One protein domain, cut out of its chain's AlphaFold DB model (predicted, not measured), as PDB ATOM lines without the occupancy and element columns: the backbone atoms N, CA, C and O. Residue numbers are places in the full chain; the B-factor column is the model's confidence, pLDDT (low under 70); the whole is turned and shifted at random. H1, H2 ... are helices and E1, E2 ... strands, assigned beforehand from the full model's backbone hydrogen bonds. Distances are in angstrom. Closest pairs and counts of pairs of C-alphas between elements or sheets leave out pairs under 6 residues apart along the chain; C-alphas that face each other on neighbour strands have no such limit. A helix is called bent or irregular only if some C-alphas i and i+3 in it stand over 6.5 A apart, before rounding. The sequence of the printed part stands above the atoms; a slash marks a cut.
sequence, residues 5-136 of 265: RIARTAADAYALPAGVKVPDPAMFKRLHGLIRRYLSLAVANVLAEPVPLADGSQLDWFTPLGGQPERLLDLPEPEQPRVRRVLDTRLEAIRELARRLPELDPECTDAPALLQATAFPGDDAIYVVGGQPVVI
ATOM      1  N   ARG A   5      35.139 -15.315 -14.985       94.88
ATOM      2  CA  ARG A   5      36.584 -15.064 -15.069       94.88
ATOM      3  C   ARG A   5      36.824 -13.558 -15.067       94.88
ATOM      4  O   ARG A   5      36.329 -12.866 -15.949       94.88
ATOM      5  N   ILE A   6      37.613 -13.088 -14.110       94.06
ATOM      6  CA  ILE A   6      37.967 -11.681 -13.914       94.06
ATOM      7  C   ILE A   6      39.093 -11.283 -14.862       94.06
ATOM      8  O   ILE A   6      38.962 -10.342 -15.636       94.06
ATOM      9  N   ALA A   7      40.202 -12.018 -14.797       93.88
ATOM     10  CA  ALA A   7      41.427 -11.700 -15.512       93.88
ATOM     11  C   ALA A   7      42.280 -12.957 -15.698       93.88
ATOM     12  O   ALA A   7      42.135 -13.936 -14.965       93.88
ATOM     13  N   ARG A   8      43.194 -12.891 -16.665       93.50
ATOM     14  CA  ARG A   8      44.320 -13.815 -16.795       93.50
ATOM     15  C   ARG A   8      45.598 -13.039 -16.547       93.50
ATOM     16  O   ARG A   8      45.761 -11.960 -17.110       93.50
ATOM     17  N   THR A   9      46.490 -13.581 -15.732       91.75
ATOM     18  CA  THR A   9      47.755 -12.926 -15.403       91.75
ATOM     19  C   THR A   9      48.906 -13.912 -15.407       91.75
ATOM     20  O   THR A   9      48.689 -15.112 -15.259       91.75
ATOM     21  N   ALA A  10      50.135 -13.415 -15.534       87.62
ATOM     22  CA  ALA A  10      51.313 -14.223 -15.252       87.62
ATOM     23  C   ALA A  10      51.362 -14.559 -13.749       87.62
ATOM     24  O   ALA A  10      50.957 -13.741 -12.914       87.62
ATOM     25  N   ALA A  11      51.801 -15.769 -13.406       82.44
ATOM     26  CA  ALA A  11      51.910 -16.218 -12.017       82.44
ATOM     27  C   ALA A  11      53.010 -15.459 -11.248       82.44
ATOM     28  O   ALA A  11      52.916 -15.289 -10.032       82.44
ATOM     29  N   ASP A  12      54.004 -14.954 -11.977       81.69
ATOM     30  CA  ASP A  12      55.164 -14.186 -11.527       81.69
ATOM     31  C   ASP A  12      55.027 -12.676 -11.786       81.69
ATOM     32  O   ASP A  12      56.006 -11.945 -11.702       81.69
ATOM     33  N   ALA A  13      53.817 -12.171 -12.063       82.12
ATOM     34  CA  ALA A  13      53.601 -10.744 -12.337       82.12
ATOM     35  C   ALA A  13      54.046  -9.814 -11.183       82.12
ATOM     36  O   ALA A  13      54.331  -8.638 -11.407       82.12
ATOM     37  N   TYR A  14      54.113 -10.336  -9.955       81.31
ATOM     38  CA  TYR A  14      54.626  -9.633  -8.778       81.31
ATOM     39  C   TYR A  14      55.603 -10.514  -8.014       81.31
ATOM     40  O   TYR A  14      55.434 -11.734  -7.940       81.31
ATOM     41  N   ALA A  15      56.591  -9.876  -7.388       74.50
ATOM     42  CA  ALA A  15      57.455 -10.553  -6.439       74.50
ATOM     43  C   ALA A  15      56.650 -11.047  -5.241       74.50
ATOM     44  O   ALA A  15      55.864 -10.305  -4.655       74.50
ATOM     45  N   LEU A  16      56.871 -12.307  -4.872       74.00
ATOM     46  CA  LEU A  16      56.361 -12.858  -3.627       74.00
ATOM     47  C   LEU A  16      57.415 -12.651  -2.538       74.00
ATOM     48  O   LEU A  16      58.602 -12.888  -2.785       74.00
ATOM     49  N   PRO A  17      57.014 -12.240  -1.326       70.81
ATOM     50  CA  PRO A  17      57.917 -12.215  -0.189       70.81
ATOM     51  C   PRO A  17      58.531 -13.603   0.049       70.81
ATOM     52  O   PRO A  17      57.914 -14.635  -0.224       70.81
ATOM     53  N   ALA A  18      59.752 -13.654   0.579       72.75
ATOM     54  CA  ALA A  18      60.415 -14.926   0.848       72.75
ATOM     55  C   ALA A  18      59.563 -15.816   1.777       72.75
ATOM     56  O   ALA A  18      59.068 -15.363   2.806       72.75
ATOM     57  N   GLY A  19      59.389 -17.089   1.406       71.19
ATOM     58  CA  GLY A  19      58.581 -18.054   2.165       71.19
ATOM     59  C   GLY A  19      57.069 -17.975   1.921       71.19
ATOM     60  O   GLY A  19      56.331 -18.830   2.410       71.19
ATOM     61  N   VAL A  20      56.600 -17.007   1.130       74.81
ATOM     62  CA  VAL A  20      55.202 -16.909   0.707       74.81
ATOM     63  C   VAL A  20      54.965 -17.780  -0.522       74.81
ATOM     64  O   VAL A  20      55.648 -17.658  -1.537       74.81
ATOM     65  N   LYS A  21      53.965 -18.659  -0.440       75.75
ATOM     66  CA  LYS A  21      53.499 -19.440  -1.589       75.75
ATOM     67  C   LYS A  21      52.495 -18.635  -2.404       75.75
ATOM     68  O   LYS A  21      51.670 -17.921  -1.838       75.75
ATOM     69  N   VAL A  22      52.541 -18.816  -3.723       83.88
ATOM     70  CA  VAL A  22      51.484 -18.352  -4.628       83.88
ATOM     71  C   VAL A  22      50.145 -18.938  -4.161       83.88
ATOM     72  O   VAL A  22      50.075 -20.146  -3.920       83.88
ATOM     73  N   PRO A  23      49.092 -18.115  -4.036       88.19
ATOM     74  CA  PRO A  23      47.725 -18.579  -3.869       88.19
ATOM     75  C   PRO A  23      47.354 -19.690  -4.846       88.19
ATOM     76  O   PRO A  23      47.416 -19.512  -6.062       88.19
ATOM     77  N   ASP A  24      46.897 -20.816  -4.313       91.44
ATOM     78  CA  ASP A  24      46.381 -21.926  -5.104       91.44
ATOM     79  C   ASP A  24      44.872 -22.144  -4.832       91.44
ATOM     80  O   ASP A  24      44.311 -21.589  -3.871       91.44
ATOM     81  N   PRO A  25      44.172 -22.944  -5.662       94.12
ATOM     82  CA  PRO A  25      42.751 -23.218  -5.455       94.12
ATOM     83  C   PRO A  25      42.428 -23.851  -4.090       94.12
ATOM     84  O   PRO A  25      41.312 -23.700  -3.586       94.12
ATOM     85  N   ALA A  26      43.365 -24.588  -3.484       94.38
ATOM     86  CA  ALA A  26      43.145 -25.270  -2.210       94.38
ATOM     87  C   ALA A  26      43.200 -24.285  -1.035       94.38
ATOM     88  O   ALA A  26      42.327 -24.313  -0.165       94.38
ATOM     89  N   MET A  27      44.176 -23.376  -1.040       94.31
ATOM     90  CA  MET A  27      44.272 -22.245  -0.123       94.31
ATOM     91  C   MET A  27      43.036 -21.362  -0.241       94.31
ATOM     92  O   MET A  27      42.423 -21.059   0.780       94.31
ATOM     93  N   PHE A  28      42.612 -21.027  -1.464       96.19
ATOM     94  CA  PHE A  28      41.386 -20.259  -1.673       96.19
ATOM     95  C   PHE A  28      40.172 -20.935  -1.036       96.19
ATOM     96  O   PHE A  28      39.485 -20.312  -0.232       96.19
ATOM     97  N   LYS A  29      39.913 -22.214  -1.336       96.06
ATOM     98  CA  LYS A  29      38.754 -22.937  -0.783       96.06
ATOM     99  C   LYS A  29      38.789 -23.007   0.740       96.06
ATOM    100  O   LYS A  29      37.749 -22.827   1.374       96.06
ATOM    101  N   ARG A  30      39.969 -23.246   1.320       96.06
ATOM    102  CA  ARG A  30      40.165 -23.301   2.773       96.06
ATOM    103  C   ARG A  30      39.853 -21.952   3.421       96.06
ATOM    104  O   ARG A  30      38.993 -21.892   4.296       96.06
ATOM    105  N   LEU A  31      40.476 -20.872   2.944       97.00
ATOM    106  CA  LEU A  31      40.265 -19.531   3.496       97.00
ATOM    107  C   LEU A  31      38.851 -19.012   3.224       97.00
ATOM    108  O   LEU A  31      38.228 -18.458   4.123       97.00
ATOM    109  N   HIS A  32      38.298 -19.227   2.029       97.00
ATOM    110  CA  HIS A  32      36.927 -18.829   1.693       97.00
ATOM    111  C   HIS A  32      35.913 -19.543   2.590       97.00
ATOM    112  O   HIS A  32      35.052 -18.888   3.175       97.00
ATOM    113  N   GLY A  33      36.059 -20.858   2.783       96.69
ATOM    114  CA  GLY A  33      35.222 -21.635   3.700       96.69
ATOM    115  C   GLY A  33      35.330 -21.160   5.151       96.69
ATOM    116  O   GLY A  33      34.313 -21.043   5.837       96.69
ATOM    117  N   LEU A  34      36.542 -20.825   5.600       96.94
ATOM    118  CA  LEU A  34      36.787 -20.283   6.934       96.94
ATOM    119  C   LEU A  34      36.144 -18.901   7.116       96.94
ATOM    120  O   LEU A  34      35.395 -18.693   8.068       96.94
ATOM    121  N   ILE A  35      36.341 -17.983   6.167       97.38
ATOM    122  CA  ILE A  35      35.705 -16.659   6.177       97.38
ATOM    123  C   ILE A  35      34.183 -16.814   6.175       97.38
ATOM    124  O   ILE A  35      33.504 -16.160   6.955       97.38
ATOM    125  N   ARG A  36      33.624 -17.713   5.358       96.31
ATOM    126  CA  ARG A  36      32.174 -17.969   5.285       96.31
ATOM    127  C   ARG A  36      31.567 -18.513   6.570       96.31
ATOM    128  O   ARG A  36      30.365 -18.339   6.764       96.31
ATOM    129  N   ARG A  37      32.363 -19.177   7.410       96.06
ATOM    130  CA  ARG A  37      31.919 -19.699   8.706       96.06
ATOM    131  C   ARG A  37      31.631 -18.573   9.701       96.06
ATOM    132  O   ARG A  37      30.679 -18.688  10.463       96.06
ATOM    133  N   TYR A  38      32.418 -17.495   9.668       94.50
ATOM    134  CA  TYR A  38      32.349 -16.411  10.658       94.50
ATOM    135  C   TYR A  38      31.841 -15.075  10.098       94.50
ATOM    136  O   TYR A  38      31.371 -14.230  10.856       94.50
ATOM    137  N   LEU A  39      31.926 -14.863   8.784       95.12
ATOM    138  CA  LEU A  39      31.635 -13.601   8.104       95.12
ATOM    139  C   LEU A  39      30.688 -13.800   6.908       95.12
ATOM    140  O   LEU A  39      30.415 -14.905   6.427       95.12
ATOM    141  N   SER A  40      30.156 -12.684   6.407       94.88
ATOM    142  CA  SER A  40      29.196 -12.695   5.302       94.88
ATOM    143  C   SER A  40      29.819 -13.160   3.978       94.88
ATOM    144  O   SER A  40      31.026 -13.064   3.746       94.88
ATOM    145  N   LEU A  41      28.969 -13.625   3.057       93.56
ATOM    146  CA  LEU A  41      29.392 -14.023   1.709       93.56
ATOM    147  C   LEU A  41      30.038 -12.859   0.944       93.56
ATOM    148  O   LEU A  41      30.968 -13.075   0.175       93.56
ATOM    149  N   ALA A  42      29.582 -11.627   1.185       92.12
ATOM    150  CA  ALA A  42      30.148 -10.433   0.563       92.12
ATOM    151  C   ALA A  42      31.605 -10.178   0.984       92.12
ATOM    152  O   ALA A  42      32.384  -9.682   0.175       92.12
ATOM    153  N   VAL A  43      31.974 -10.531   2.222       95.75
ATOM    154  CA  VAL A  43      33.365 -10.464   2.690       95.75
ATOM    155  C   VAL A  43      34.187 -11.591   2.068       95.75
ATOM    156  O   VAL A  43      35.254 -11.329   1.535       95.75
ATOM    157  N   ALA A  44      33.674 -12.825   2.051       95.56
ATOM    158  CA  ALA A  44      34.387 -13.963   1.460       95.56
ATOM    159  C   ALA A  44      34.674 -13.781  -0.042       95.56
ATOM    160  O   ALA A  44      35.749 -14.127  -0.522       95.56
ATOM    161  N   ASN A  45      33.731 -13.191  -0.781       96.12
ATOM    162  CA  ASN A  45      33.855 -12.955  -2.222       96.12
ATOM    163  C   ASN A  45      34.782 -11.785  -2.587       96.12
ATOM    164  O   ASN A  45      34.897 -11.467  -3.769       96.12
ATOM    165  N   VAL A  46      35.427 -11.141  -1.606       97.38
ATOM    166  CA  VAL A  46      36.454 -10.125  -1.868       97.38
ATOM    167  C   VAL A  46      37.722 -10.737  -2.463       97.38
ATOM    168  O   VAL A  46      38.465 -10.041  -3.141       97.38
ATOM    169  N   LEU A  47      37.971 -12.030  -2.238       97.50
ATOM    170  CA  LEU A  47      39.112 -12.750  -2.798       97.50
ATOM    171  C   LEU A  47      38.682 -13.473  -4.079       97.50
ATOM    172  O   LEU A  47      37.661 -14.164  -4.091       97.50
ATOM    173  N   ALA A  48      39.462 -13.339  -5.150       97.31
ATOM    174  CA  ALA A  48      39.276 -14.132  -6.364       97.31
ATOM    175  C   ALA A  48      39.849 -15.552  -6.207       97.31
ATOM    176  O   ALA A  48      40.869 -15.742  -5.558       97.31
ATOM    177  N   GLU A  49      39.252 -16.558  -6.842       96.81
ATOM    178  CA  GLU A  49      39.818 -17.908  -6.929       96.81
ATOM    179  C   GLU A  49      40.953 -17.932  -7.972       96.81
ATOM    180  O   GLU A  49      40.678 -17.683  -9.150       96.81
ATOM    181  N   PRO A  50      42.207 -18.234  -7.590       95.88
ATOM    182  CA  PRO A  50      43.303 -18.448  -8.525       95.88
ATOM    183  C   PRO A  50      43.194 -19.852  -9.118       95.88
ATOM    184  O   PRO A  50      43.117 -20.839  -8.389       95.88
ATOM    185  N   VAL A  51      43.210 -19.958 -10.441       94.69
ATOM    186  CA  VAL A  51      43.222 -21.233 -11.161       94.69
ATOM    187  C   VAL A  51      44.429 -21.243 -12.096       94.69
ATOM    188  O   VAL A  51      44.407 -20.546 -13.112       94.69
ATOM    189  N   PRO A  52      45.493 -22.001 -11.779       92.31
ATOM    190  CA  PRO A  52      46.649 -22.090 -12.656       92.31
ATOM    191  C   PRO A  52      46.289 -22.761 -13.979       92.31
ATOM    192  O   PRO A  52      45.491 -23.703 -14.027       92.31
ATOM    193  N   LEU A  53      46.891 -22.272 -15.060       90.44
ATOM    194  CA  LEU A  53      46.873 -22.954 -16.349       90.44
ATOM    195  C   LEU A  53      47.757 -24.208 -16.293       90.44
ATOM    196  O   LEU A  53      48.578 -24.371 -15.392       90.44
ATOM    197  N   ALA A  54      47.594 -25.096 -17.278       86.06
ATOM    198  CA  ALA A  54      48.308 -26.374 -17.335       86.06
ATOM    199  C   ALA A  54      49.843 -26.230 -17.317       86.06
ATOM    200  O   ALA A  54      50.530 -27.125 -16.841       86.06
ATOM    201  N   ASP A  55      50.366 -25.113 -17.823       83.62
ATOM    202  CA  ASP A  55      51.799 -24.810 -17.850       83.62
ATOM    203  C   ASP A  55      52.320 -24.144 -16.561       83.62
ATOM    204  O   ASP A  55      53.524 -23.949 -16.422       83.62
ATOM    205  N   GLY A  56      51.436 -23.774 -15.626       80.50
ATOM    206  CA  GLY A  56      51.777 -23.073 -14.384       80.50
ATOM    207  C   GLY A  56      52.304 -21.642 -14.559       80.50
ATOM    208  O   GLY A  56      52.550 -20.970 -13.562       80.50
ATOM    209  N   SER A  57      52.450 -21.154 -15.796       84.88
ATOM    210  CA  SER A  57      52.995 -19.823 -16.103       84.88
ATOM    211  C   SER A  57      51.991 -18.705 -15.835       84.88
ATOM    212  O   SER A  57      52.354 -17.556 -15.586       84.88
ATOM    213  N   GLN A  58      50.705 -19.042 -15.899       89.25
ATOM    214  CA  GLN A  58      49.603 -18.099 -15.823       89.25
ATOM    215  C   GLN A  58      48.529 -18.573 -14.850       89.25
ATOM    216  O   GLN A  58      48.310 -19.769 -14.650       89.25
ATOM    217  N   LEU A  59      47.815 -17.599 -14.295       91.44
ATOM    218  CA  LEU A  59      46.670 -17.768 -13.418       91.44
ATOM    219  C   LEU A  59      45.438 -17.153 -14.090       91.44
ATOM    220  O   LEU A  59      45.445 -15.982 -14.474       91.44
ATOM    221  N   ASP A  60      44.369 -17.933 -14.213       94.88
ATOM    222  CA  ASP A  60      43.029 -17.398 -14.431       94.88
ATOM    223  C   ASP A  60      42.392 -17.107 -13.066       94.88
ATOM    224  O   ASP A  60      42.315 -17.979 -12.202       94.88
ATOM    225  N   TRP A  61      41.904 -15.886 -12.877       96.12
ATOM    226  CA  TRP A  61      41.237 -15.462 -11.649       96.12
ATOM    227  C   TRP A  61      39.726 -15.511 -11.826       96.12
ATOM    228  O   TRP A  61      39.192 -14.939 -12.780       96.12
ATOM    229  N   PHE A  62      39.022 -16.155 -10.903       96.56
ATOM    230  CA  PHE A  62      37.570 -16.312 -10.956       96.56
ATOM    231  C   PHE A  62      36.870 -15.695  -9.745       96.56
ATOM    232  O   PHE A  62      37.428 -15.588  -8.661       96.56
ATOM    233  N   THR A  63      35.605 -15.328  -9.910       95.75
ATOM    234  CA  THR A  63      34.709 -14.966  -8.807       95.75
ATOM    235  C   THR A  63      33.358 -15.660  -8.971       95.75
ATOM    236  O   THR A  63      32.912 -15.882 -10.103       95.75
ATOM    237  N   PRO A  64      32.670 -16.006  -7.869       93.00
ATOM    238  CA  PRO A  64      31.282 -16.454  -7.930       93.00
ATOM    239  C   PRO A  64      30.290 -15.309  -8.199       93.00
ATOM    240  O   PRO A  64      29.100 -15.570  -8.368       93.00
ATOM    241  N   LEU A  65      30.737 -14.048  -8.193       92.00
ATOM    242  CA  LEU A  65      29.878 -12.898  -8.462       92.00
ATOM    243  C   LEU A  65      29.478 -12.826  -9.940       92.00
ATOM    244  O   LEU A  65      30.284 -13.070 -10.838       92.00
ATOM    245  N   GLY A  66      28.221 -12.455 -10.180       88.12
ATOM    246  CA  GLY A  66      27.711 -12.145 -11.511       88.12
ATOM    247  C   GLY A  66      27.969 -10.685 -11.887       88.12
ATOM    248  O   GLY A  66      27.915  -9.798 -11.037       88.12
ATOM    249  N   GLY A  67      28.224 -10.441 -13.171       88.38
ATOM    250  CA  GLY A  67      28.506  -9.117 -13.723       88.38
ATOM    251  C   GLY A  67      29.738  -9.128 -14.625       88.38
ATOM    252  O   GLY A  67      30.496 -10.101 -14.641       88.38
ATOM    253  N   GLN A  68      29.925  -8.046 -15.378       90.06
ATOM    254  CA  GLN A  68      31.150  -7.829 -16.138       90.06
ATOM    255  C   GLN A  68      32.236  -7.299 -15.192       90.06
ATOM    256  O   GLN A  68      31.968  -6.344 -14.461       90.06
ATOM    257  N   PRO A  69      33.425  -7.916 -15.163       94.25
ATOM    258  CA  PRO A  69      34.554  -7.385 -14.417       94.25
ATOM    259  C   PRO A  69      35.085  -6.100 -15.044       94.25
ATOM    260  O   PRO A  69      35.350  -6.056 -16.245       94.25
ATOM    261  N   GLU A  70      35.289  -5.087 -14.212       95.00
ATOM    262  CA  GLU A  70      35.896  -3.805 -14.573       95.00
ATOM    263  C   GLU A  70      37.036  -3.498 -13.601       95.00
ATOM    264  O   GLU A  70      36.930  -3.807 -12.413       95.00
ATOM    265  N   ARG A  71      38.153  -2.938 -14.069       96.00
ATOM    266  CA  ARG A  71      39.262  -2.586 -13.168       96.00
ATOM    267  C   ARG A  71      38.886  -1.346 -12.375       96.00
ATOM    268  O   ARG A  71      38.282  -0.427 -12.915       96.00
ATOM    269  N   LEU A  72      39.318  -1.273 -11.116       94.12
ATOM    270  CA  LEU A  72      39.081  -0.095 -10.280       94.12
ATOM    271  C   LEU A  72      39.555   1.198 -10.955       94.12
ATOM    272  O   LEU A  72      38.884   2.217 -10.863       94.12
ATOM    273  N   LEU A  73      40.706   1.143 -11.622       94.19
ATOM    274  CA  LEU A  73      41.326   2.297 -12.273       94.19
ATOM    275  C   LEU A  73      40.609   2.741 -13.555       94.19
ATOM    276  O   LEU A  73      40.815   3.871 -13.985       94.19
ATOM    277  N   ASP A  74      39.772   1.879 -14.136       94.75
ATOM    278  CA  ASP A  74      39.005   2.188 -15.347       94.75
ATOM    279  C   ASP A  74      37.636   2.819 -14.999       94.75
ATOM    280  O   ASP A  74      36.987   3.408 -15.862       94.75
ATOM    281  N   LEU A  75      37.224   2.758 -13.723       91.56
ATOM    282  CA  LEU A  75      35.997   3.386 -13.233       91.56
ATOM    283  C   LEU A  75      36.108   4.917 -13.172       91.56
ATOM    284  O   LEU A  75      37.197   5.455 -12.935       91.56
ATOM    285  N   PRO A  76      34.970   5.639 -13.237       92.75
ATOM    286  CA  PRO A  76      34.936   7.075 -12.986       92.75
ATOM    287  C   PRO A  76      35.570   7.435 -11.633       92.75
ATOM    288  O   PRO A  76      35.265   6.810 -10.613       92.75
ATOM    289  N   GLU A  77      36.384   8.496 -11.596       90.31
ATOM    290  CA  GLU A  77      37.049   8.989 -10.376       90.31
ATOM    291  C   GLU A  77      36.166   9.058  -9.114       90.31
ATOM    292  O   GLU A  77      36.639   8.631  -8.059       90.31
ATOM    293  N   PRO A  78      34.898   9.529  -9.147       90.50
ATOM    294  CA  PRO A  78      34.077   9.581  -7.933       90.50
ATOM    295  C   PRO A  78      33.687   8.198  -7.385       90.50
ATOM    296  O   PRO A  78      33.378   8.068  -6.197       90.50
ATOM    297  N   GLU A  79      33.703   7.152  -8.212       91.38
ATOM    298  CA  GLU A  79      33.332   5.794  -7.805       91.38
ATOM    299  C   GLU A  79      34.492   5.034  -7.162       91.38
ATOM    300  O   GLU A  79      34.279   4.281  -6.205       91.38
ATOM    301  N   GLN A  80      35.724   5.283  -7.613       94.00
ATOM    302  CA  GLN A  80      36.924   4.624  -7.097       94.00
ATOM    303  C   GLN A  80      37.071   4.700  -5.563       94.00
ATOM    304  O   GLN A  80      37.233   3.649  -4.932       94.00
ATOM    305  N   PRO A  81      36.961   5.871  -4.895       94.94
ATOM    306  CA  PRO A  81      37.104   5.947  -3.442       94.94
ATOM    307  C   PRO A  81      35.960   5.246  -2.704       94.94
ATOM    308  O   PRO A  81      36.153   4.754  -1.593       94.94
ATOM    309  N   ARG A  82      34.763   5.158  -3.303       93.94
ATOM    310  CA  ARG A  82      33.647   4.398  -2.722       93.94
ATOM    311  C   ARG A  82      33.965   2.907  -2.711       93.94
ATOM    312  O   ARG A  82      33.750   2.256  -1.692       93.94
ATOM    313  N   VAL A  83      34.490   2.385  -3.817       95.06
ATOM    314  CA  VAL A  83      34.886   0.976  -3.933       95.06
ATOM    315  C   VAL A  83      36.028   0.651  -2.971       95.06
ATOM    316  O   VAL A  83      35.928  -0.343  -2.253       95.06
ATOM    317  N   ARG A  84      37.049   1.515  -2.879       96.00
ATOM    318  CA  ARG A  84      38.162   1.366  -1.923       96.00
ATOM    319  C   ARG A  84      37.673   1.265  -0.484       96.00
ATOM    320  O   ARG A  84      37.983   0.293   0.186       96.00
ATOM    321  N   ARG A  85      36.792   2.172  -0.044       96.06
ATOM    322  CA  ARG A  85      36.220   2.107   1.315       96.06
ATOM    323  C   ARG A  85      35.498   0.787   1.593       96.06
ATOM    324  O   ARG A  85      35.607   0.241   2.690       96.06
ATOM    325  N   VAL A  86      34.752   0.269   0.613       95.88
ATOM    326  CA  VAL A  86      34.069  -1.029   0.744       95.88
ATOM    327  C   VAL A  86      35.080  -2.171   0.829       95.88
ATOM    328  O   VAL A  86      34.893  -3.079   1.639       95.88
ATOM    329  N   LEU A  87      36.138  -2.128   0.017       97.75
ATOM    330  CA  LEU A  87      37.224  -3.099   0.056       97.75
ATOM    331  C   LEU A  87      37.924  -3.083   1.420       97.75
ATOM    332  O   LEU A  87      37.993  -4.123   2.068       97.75
ATOM    333  N   ASP A  88      38.349  -1.911   1.886       97.00
ATOM    334  CA  ASP A  88      39.054  -1.734   3.158       97.00
ATOM    335  C   ASP A  88      38.232  -2.266   4.329       97.00
ATOM    336  O   ASP A  88      38.740  -3.016   5.159       97.00
ATOM    337  N   THR A  89      36.928  -1.971   4.346       96.62
ATOM    338  CA  THR A  89      36.004  -2.481   5.370       96.62
ATOM    339  C   THR A  89      35.970  -4.014   5.391       96.62
ATOM    340  O   THR A  89      35.939  -4.628   6.457       96.62
ATOM    341  N   ARG A  90      35.976  -4.664   4.217       97.50
ATOM    342  CA  ARG A  90      35.943  -6.135   4.112       97.50
ATOM    343  C   ARG A  90      37.265  -6.765   4.500       97.50
ATOM    344  O   ARG A  90      37.264  -7.768   5.208       97.50
ATOM    345  N   LEU A  91      38.372  -6.191   4.041       97.88
ATOM    346  CA  LEU A  91      39.700  -6.669   4.397       97.88
ATOM    347  C   LEU A  91      39.942  -6.509   5.896       97.88
ATOM    348  O   LEU A  91      40.454  -7.435   6.513       97.88
ATOM    349  N   GLU A  92      39.497  -5.410   6.507       97.44
ATOM    350  CA  GLU A  92      39.616  -5.232   7.954       97.44
ATOM    351  C   GLU A  92      38.788  -6.256   8.735       97.44
ATOM    352  O   GLU A  92      39.278  -6.816   9.712       97.44
ATOM    353  N   ALA A  93      37.587  -6.606   8.262       96.31
ATOM    354  CA  ALA A  93      36.816  -7.693   8.863       96.31
ATOM    355  C   ALA A  93      37.568  -9.040   8.823       96.31
ATOM    356  O   ALA A  93      37.506  -9.808   9.783       96.31
ATOM    357  N   ILE A  94      38.310  -9.321   7.743       97.81
ATOM    358  CA  ILE A  94      39.156 -10.521   7.639       97.81
ATOM    359  C   ILE A  94      40.355 -10.435   8.598       97.81
ATOM    360  O   ILE A  94      40.675 -11.431   9.245       97.81
ATOM    361  N   ARG A  95      40.995  -9.265   8.740       97.94
ATOM    362  CA  ARG A  95      42.104  -9.069   9.698       97.94
ATOM    363  C   ARG A  95      41.647  -9.250  11.140       97.94
ATOM    364  O   ARG A  95      42.337  -9.906  11.915       97.94
ATOM    365  N   GLU A  96      40.485  -8.710  11.492       97.06
ATOM    366  CA  GLU A  96      39.873  -8.890  12.809       97.06
ATOM    367  C   GLU A  96      39.555 -10.364  13.078       97.06
ATOM    368  O   GLU A  96      39.891 -10.885  14.140       97.06
ATOM    369  N   LEU A  97      38.976 -11.067  12.095       96.31
ATOM    370  CA  LEU A  97      38.761 -12.509  12.196       96.31
ATOM    371  C   LEU A  97      40.081 -13.244  12.441       96.31
ATOM    372  O   LEU A  97      40.144 -14.072  13.340       96.31
ATOM    373  N   ALA A  98      41.133 -12.927  11.691       96.62
ATOM    374  CA  ALA A  98      42.430 -13.570  11.853       96.62
ATOM    375  C   ALA A  98      43.035 -13.343  13.250       96.62
ATOM    376  O   ALA A  98      43.593 -14.273  13.825       96.62
ATOM    377  N   ARG A  99      42.883 -12.135  13.817       97.06
ATOM    378  CA  ARG A  99      43.333 -11.807  15.182       97.06
ATOM    379  C   ARG A  99      42.569 -12.593  16.253       97.06
ATOM    380  O   ARG A  99      43.177 -13.026  17.223       97.06
ATOM    381  N   ARG A 100      41.264 -12.805  16.061       95.81
ATOM    382  CA  ARG A 100      40.387 -13.511  17.013       95.81
ATOM    383  C   ARG A 100      40.342 -15.025  16.817       95.81
ATOM    384  O   ARG A 100      39.881 -15.737  17.704       95.81
ATOM    385  N   LEU A 101      40.788 -15.530  15.669       94.38
ATOM    386  CA  LEU A 101      40.676 -16.942  15.310       94.38
ATOM    387  C   LEU A 101      41.282 -17.900  16.352       94.38
ATOM    388  O   LEU A 101      40.598 -18.868  16.664       94.38
ATOM    389  N   PRO A 102      42.460 -17.635  16.959       94.56
ATOM    390  CA  PRO A 102      43.020 -18.524  17.982       94.56
ATOM    391  C   PRO A 102      42.133 -18.685  19.225       94.56
ATOM    392  O   PRO A 102      42.198 -19.709  19.894       94.56
ATOM    393  N   GLU A 103      41.304 -17.685  19.539       94.62
ATOM    394  CA  GLU A 103      40.339 -17.747  20.645       94.62
ATOM    395  C   GLU A 103      39.035 -18.444  20.227       94.62
ATOM    396  O   GLU A 103      38.396 -19.112  21.036       94.62
ATOM    397  N   LEU A 104      38.626 -18.274  18.965       91.31
ATOM    398  CA  LEU A 104      37.380 -18.820  18.417       91.31
ATOM    399  C   LEU A 104      37.489 -20.300  18.025       91.31
ATOM    400  O   LEU A 104      36.499 -21.024  18.113       91.31
ATOM    401  N   ASP A 105      38.655 -20.721  17.537       92.88
ATOM    402  CA  ASP A 105      38.958 -22.078  17.084       92.88
ATOM    403  C   ASP A 105      40.462 -22.364  17.293       92.88
ATOM    404  O   ASP A 105      41.262 -22.175  16.373       92.88
ATOM    405  N   PRO A 106      40.870 -22.781  18.509       91.50
ATOM    406  CA  PRO A 106      42.279 -22.987  18.863       91.50
ATOM    407  C   PRO A 106      43.011 -24.030  18.006       91.50
ATOM    408  O   PRO A 106      44.229 -23.960  17.858       91.50
ATOM    409  N   GLU A 107      42.277 -24.981  17.422       92.88
ATOM    410  CA  GLU A 107      42.826 -26.019  16.541       92.88
ATOM    411  C   GLU A 107      43.068 -25.493  15.110       92.88
ATOM    412  O   GLU A 107      43.752 -26.130  14.305       92.88
ATOM    413  N   CYS A 108      42.516 -24.324  14.764       91.12
ATOM    414  CA  CYS A 108      42.658 -23.723  13.446       91.12
ATOM    415  C   CYS A 108      43.925 -22.858  13.347       91.12
ATOM    416  O   CYS A 108      44.009 -21.749  13.874       91.12
ATOM    417  N   THR A 109      44.908 -23.316  12.570       93.38
ATOM    418  CA  THR A 109      46.197 -22.622  12.385       93.38
ATOM    419  C   THR A 109      46.224 -21.648  11.196       93.38
ATOM    420  O   THR A 109      47.297 -21.227  10.768       93.38
ATOM    421  N   ASP A 110      45.070 -21.293  10.618       94.62
ATOM    422  CA  ASP A 110      44.979 -20.480   9.391       94.62
ATOM    423  C   ASP A 110      45.053 -18.954   9.633       94.62
ATOM    424  O   ASP A 110      45.012 -18.177   8.676       94.62
ATOM    425  N   ALA A 111      45.205 -18.490  10.880       94.31
ATOM    426  CA  ALA A 111      45.268 -17.058  11.201       94.31
ATOM    427  C   ALA A 111      46.356 -16.287  10.411       94.31
ATOM    428  O   ALA A 111      46.032 -15.249   9.823       94.31
ATOM    429  N   PRO A 112      47.610 -16.777  10.287       93.06
ATOM    430  CA  PRO A 112      48.624 -16.102   9.474       93.06
ATOM    431  C   PRO A 112      48.250 -16.041   7.987       93.06
ATOM    432  O   PRO A 112      48.463 -15.018   7.339       93.06
ATOM    433  N   ALA A 113      47.644 -17.107   7.456       93.06
ATOM    434  CA  ALA A 113      47.218 -17.176   6.060       93.06
ATOM    435  C   ALA A 113      46.062 -16.205   5.759       93.06
ATOM    436  O   ALA A 113      46.036 -15.601   4.687       93.06
ATOM    437  N   LEU A 114      45.137 -16.001   6.707       95.38
ATOM    438  CA  LEU A 114      44.091 -14.980   6.596       95.38
ATOM    439  C   LEU A 114      44.676 -13.566   6.575       95.38
ATOM    440  O   LEU A 114      44.304 -12.781   5.706       95.38
ATOM    441  N   LEU A 115      45.602 -13.244   7.489       94.25
ATOM    442  CA  LEU A 115      46.277 -11.939   7.499       94.25
ATOM    443  C   LEU A 115      46.995 -11.689   6.175       94.25
ATOM    444  O   LEU A 115      46.831 -10.634   5.562       94.25
ATOM    445  N   GLN A 116      47.731 -12.693   5.711       92.06
ATOM    446  CA  GLN A 116      48.453 -12.645   4.454       92.06
ATOM    447  C   GLN A 116      47.520 -12.419   3.256       92.06
ATOM    448  O   GLN A 116      47.813 -11.581   2.407       92.06
ATOM    449  N   ALA A 117      46.364 -13.087   3.206       94.00
ATOM    450  CA  ALA A 117      45.376 -12.897   2.145       94.00
ATOM    451  C   ALA A 117      44.795 -11.468   2.085       94.00
ATOM    452  O   ALA A 117      44.200 -11.097   1.078       94.00
ATOM    453  N   THR A 118      44.983 -10.641   3.121       94.94
ATOM    454  CA  THR A 118      44.575  -9.222   3.093       94.94
ATOM    455  C   THR A 118      45.600  -8.283   2.461       94.94
ATOM    456  O   THR A 118      45.334  -7.085   2.349       94.94
ATOM    457  N   ALA A 119      46.761  -8.804   2.057       91.06
ATOM    458  CA  ALA A 119      47.825  -8.048   1.415       91.06
ATOM    459  C   ALA A 119      47.841  -8.314  -0.099       91.06
ATOM    460  O   ALA A 119      47.771  -9.460  -0.538       91.06
ATOM    461  N   PHE A 120      47.945  -7.255  -0.894       92.19
ATOM    462  CA  PHE A 120      47.932  -7.288  -2.357       92.19
ATOM    463  C   PHE A 120      48.738  -6.082  -2.888       92.19
ATOM    464  O   PHE A 120      48.974  -5.143  -2.122       92.19
ATOM    465  N   PRO A 121      49.194  -6.094  -4.152       88.44
ATOM    466  CA  PRO A 121      50.249  -5.182  -4.602       88.44
ATOM    467  C   PRO A 121      49.814  -3.738  -4.850       88.44
ATOM    468  O   PRO A 121      50.631  -2.828  -4.719       88.44
ATOM    469  N   GLY A 122      48.548  -3.505  -5.188       89.50
ATOM    470  CA  GLY A 122      48.048  -2.164  -5.461       89.50
ATOM    471  C   GLY A 122      46.697  -2.159  -6.161       89.50
ATOM    472  O   GLY A 122      46.034  -3.186  -6.310       89.50
ATOM    473  N   ASP A 123      46.283  -0.969  -6.590       91.62
ATOM    474  CA  ASP A 123      44.949  -0.736  -7.148       91.62
ATOM    475  C   ASP A 123      44.707  -1.413  -8.496       91.62
ATOM    476  O   ASP A 123      43.565  -1.674  -8.873       91.62
ATOM    477  N   ASP A 124      45.776  -1.728  -9.224       91.06
ATOM    478  CA  ASP A 124      45.714  -2.461 -10.482       91.06
ATOM    479  C   ASP A 124      45.288  -3.925 -10.302       91.06
ATOM    480  O   ASP A 124      44.823  -4.543 -11.266       91.06
ATOM    481  N   ALA A 125      45.379  -4.445  -9.074       93.94
ATOM    482  CA  ALA A 125      44.891  -5.756  -8.669       93.94
ATOM    483  C   ALA A 125      43.426  -5.746  -8.180       93.94
ATOM    484  O   ALA A 125      42.892  -6.796  -7.805       93.94
ATOM    485  N   ILE A 126      42.756  -4.587  -8.184       96.62
ATOM    486  CA  ILE A 126      41.363  -4.453  -7.749       96.62
ATOM    487  C   ILE A 126      40.435  -4.430  -8.963       96.62
ATOM    488  O   ILE A 126      40.554  -3.593  -9.860       96.62
ATOM    489  N   TYR A 127      39.449  -5.322  -8.945       97.62
ATOM    490  CA  TYR A 127      38.358  -5.384  -9.910       97.62
ATOM    491  C   TYR A 127      37.020  -5.155  -9.218       97.62
ATOM    492  O   TYR A 127      36.851  -5.425  -8.031       97.62
ATOM    493  N   VAL A 128      36.042  -4.680  -9.975       97.12
ATOM    494  CA  VAL A 128      34.662  -4.503  -9.546       97.12
ATOM    495  C   VAL A 128      33.777  -5.408 -10.383       97.12
ATOM    496  O   VAL A 128      33.782  -5.344 -11.608       97.12
ATOM    497  N   VAL A 129      33.020  -6.278  -9.714       95.31
ATOM    498  CA  VAL A 129      32.103  -7.230 -10.351       95.31
ATOM    499  C   VAL A 129      30.741  -7.083  -9.691       95.31
ATOM    500  O   VAL A 129      30.608  -7.266  -8.480       95.31
ATOM    501  N   GLY A 130      29.726  -6.679 -10.458       90.62
ATOM    502  CA  GLY A 130      28.382  -6.436  -9.912       90.62
ATOM    503  C   GLY A 130      28.363  -5.366  -8.806       90.62
ATOM    504  O   GLY A 130      27.620  -5.480  -7.831       90.62
ATOM    505  N   GLY A 131      29.237  -4.357  -8.907       91.00
ATOM    506  CA  GLY A 131      29.385  -3.287  -7.913       91.00
ATOM    507  C   GLY A 131      30.110  -3.692  -6.623       91.00
ATOM    508  O   GLY A 131      30.092  -2.930  -5.655       91.00
ATOM    509  N   GLN A 132      30.721  -4.879  -6.584       95.19
ATOM    510  CA  GLN A 132      31.468  -5.398  -5.438       95.19
ATOM    511  C   GLN A 132      32.970  -5.449  -5.752       95.19
ATOM    512  O   GLN A 132      33.322  -5.922  -6.833       95.19
ATOM    513  N   PRO A 133      33.853  -5.027  -4.831       97.44
ATOM    514  CA  PRO A 133      35.289  -5.179  -5.021       97.44
ATOM    515  C   PRO A 133      35.708  -6.648  -4.911       97.44
ATOM    516  O   PRO A 133      35.270  -7.357  -4.000       97.44
ATOM    517  N   VAL A 134      36.589  -7.064  -5.813       97.81
ATOM    518  CA  VAL A 134      37.266  -8.358  -5.832       97.81
ATOM    519  C   VAL A 134      38.748  -8.123  -6.106       97.81
ATOM    520  O   VAL A 134      39.110  -7.405  -7.034       97.81
ATOM    521  N   VAL A 135      39.602  -8.732  -5.298       97.25
ATOM    522  CA  VAL A 135      41.055  -8.610  -5.367       97.25
ATOM    523  C   VAL A 135      41.631  -9.856  -6.030       97.25
ATOM    524  O   VAL A 135      41.309 -10.985  -5.648       97.25
ATOM    525  N   ILE A 136      42.493  -9.636  -7.017       95.81
ATOM    526  CA  ILE A 136      43.422 -10.640  -7.547       95.81
ATOM    527  C   ILE A 136      44.803 -10.428  -6.908       95.81
ATOM    528  O   ILE A 136      45.030  -9.404  -6.274       95.81
TER     529      ILE A 136
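What this domain is: This is residues 5 to 136 of the 265 residues of an uncharacterized protein of Methylococcaceae bacterium FWC3 (UniProt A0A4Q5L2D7). One long helix, H3, runs along one side: the hairpin E4 and E5 packs on its first part through E5, H4 folds back along its later part, and H1 meets it nearly at a right angle. A small sheet, in the order E1, E3, E2, lies beside the first part of H1, whose residues 25 to 32 come near its edge strand E2. The 132 printed residues hold E1 H1 H2 E2 E3 H3 H4 E4 E5 in chain order, a mixed class with both sheets antiparallel; the whole is compact, radius of gyration of the C-alphas 14.7 A, spanning 43 by 37 by 26 A.

How they stand to each other: Edge strand E1, residues 5 to 10, is antiparallel to inner strand E3, residues 58 to 63, with N 6 and O 61 within hydrogen-bond range at 2.8 A. E2, residues 49 to 52, forms a hairpin with E3, N 51 to O 60 being 2.8 A. H1, residues 25 to 38, only grazes this sheet with residues 25 to 32. E1, H1, H2, residues 41 to 44, and E2 form a split strand-helix-strand unit, E3 lying between its two strands, with a right-handed crossover. H3, residues 80 to 104, touches H2 with residues 90 to 94 alone, closest C-alphas Val 43 and Arg 90, 5.2 A. H3 and H4, residues 111 to 117, form a helical hairpin at a shallow tilt of 16 degrees. E4, residues 126 to 129, and E5, residues 132 to 135, form a hairpin, N 127 to O 134 being 2.8 A. Every O i to N i+4 pair is within hydrogen-bond range in H4, 9 of 10 in H1 and 19 of 21 in H3; H2 is too short for one.

Where its parts are: E1 begins at C-alpha 5 (36.584, -15.064, -15.069), and E5 ends at C-alpha 135 (41.055, -8.610, -5.367). H3 spans 34.7 A, with a kink of 32 degrees near residue 98, and is irregular: C-alphas 99 and 102 are 7.3 A apart. H1 spans 20.4 A.

The domain as a whole: The C-alphas farthest apart, Pro 76 and Glu 107, are 45.0 A apart. The printed part has no cut; the links E1 to H1 and E3 to H3 are long. No printed residue is under 70 in pLDDT.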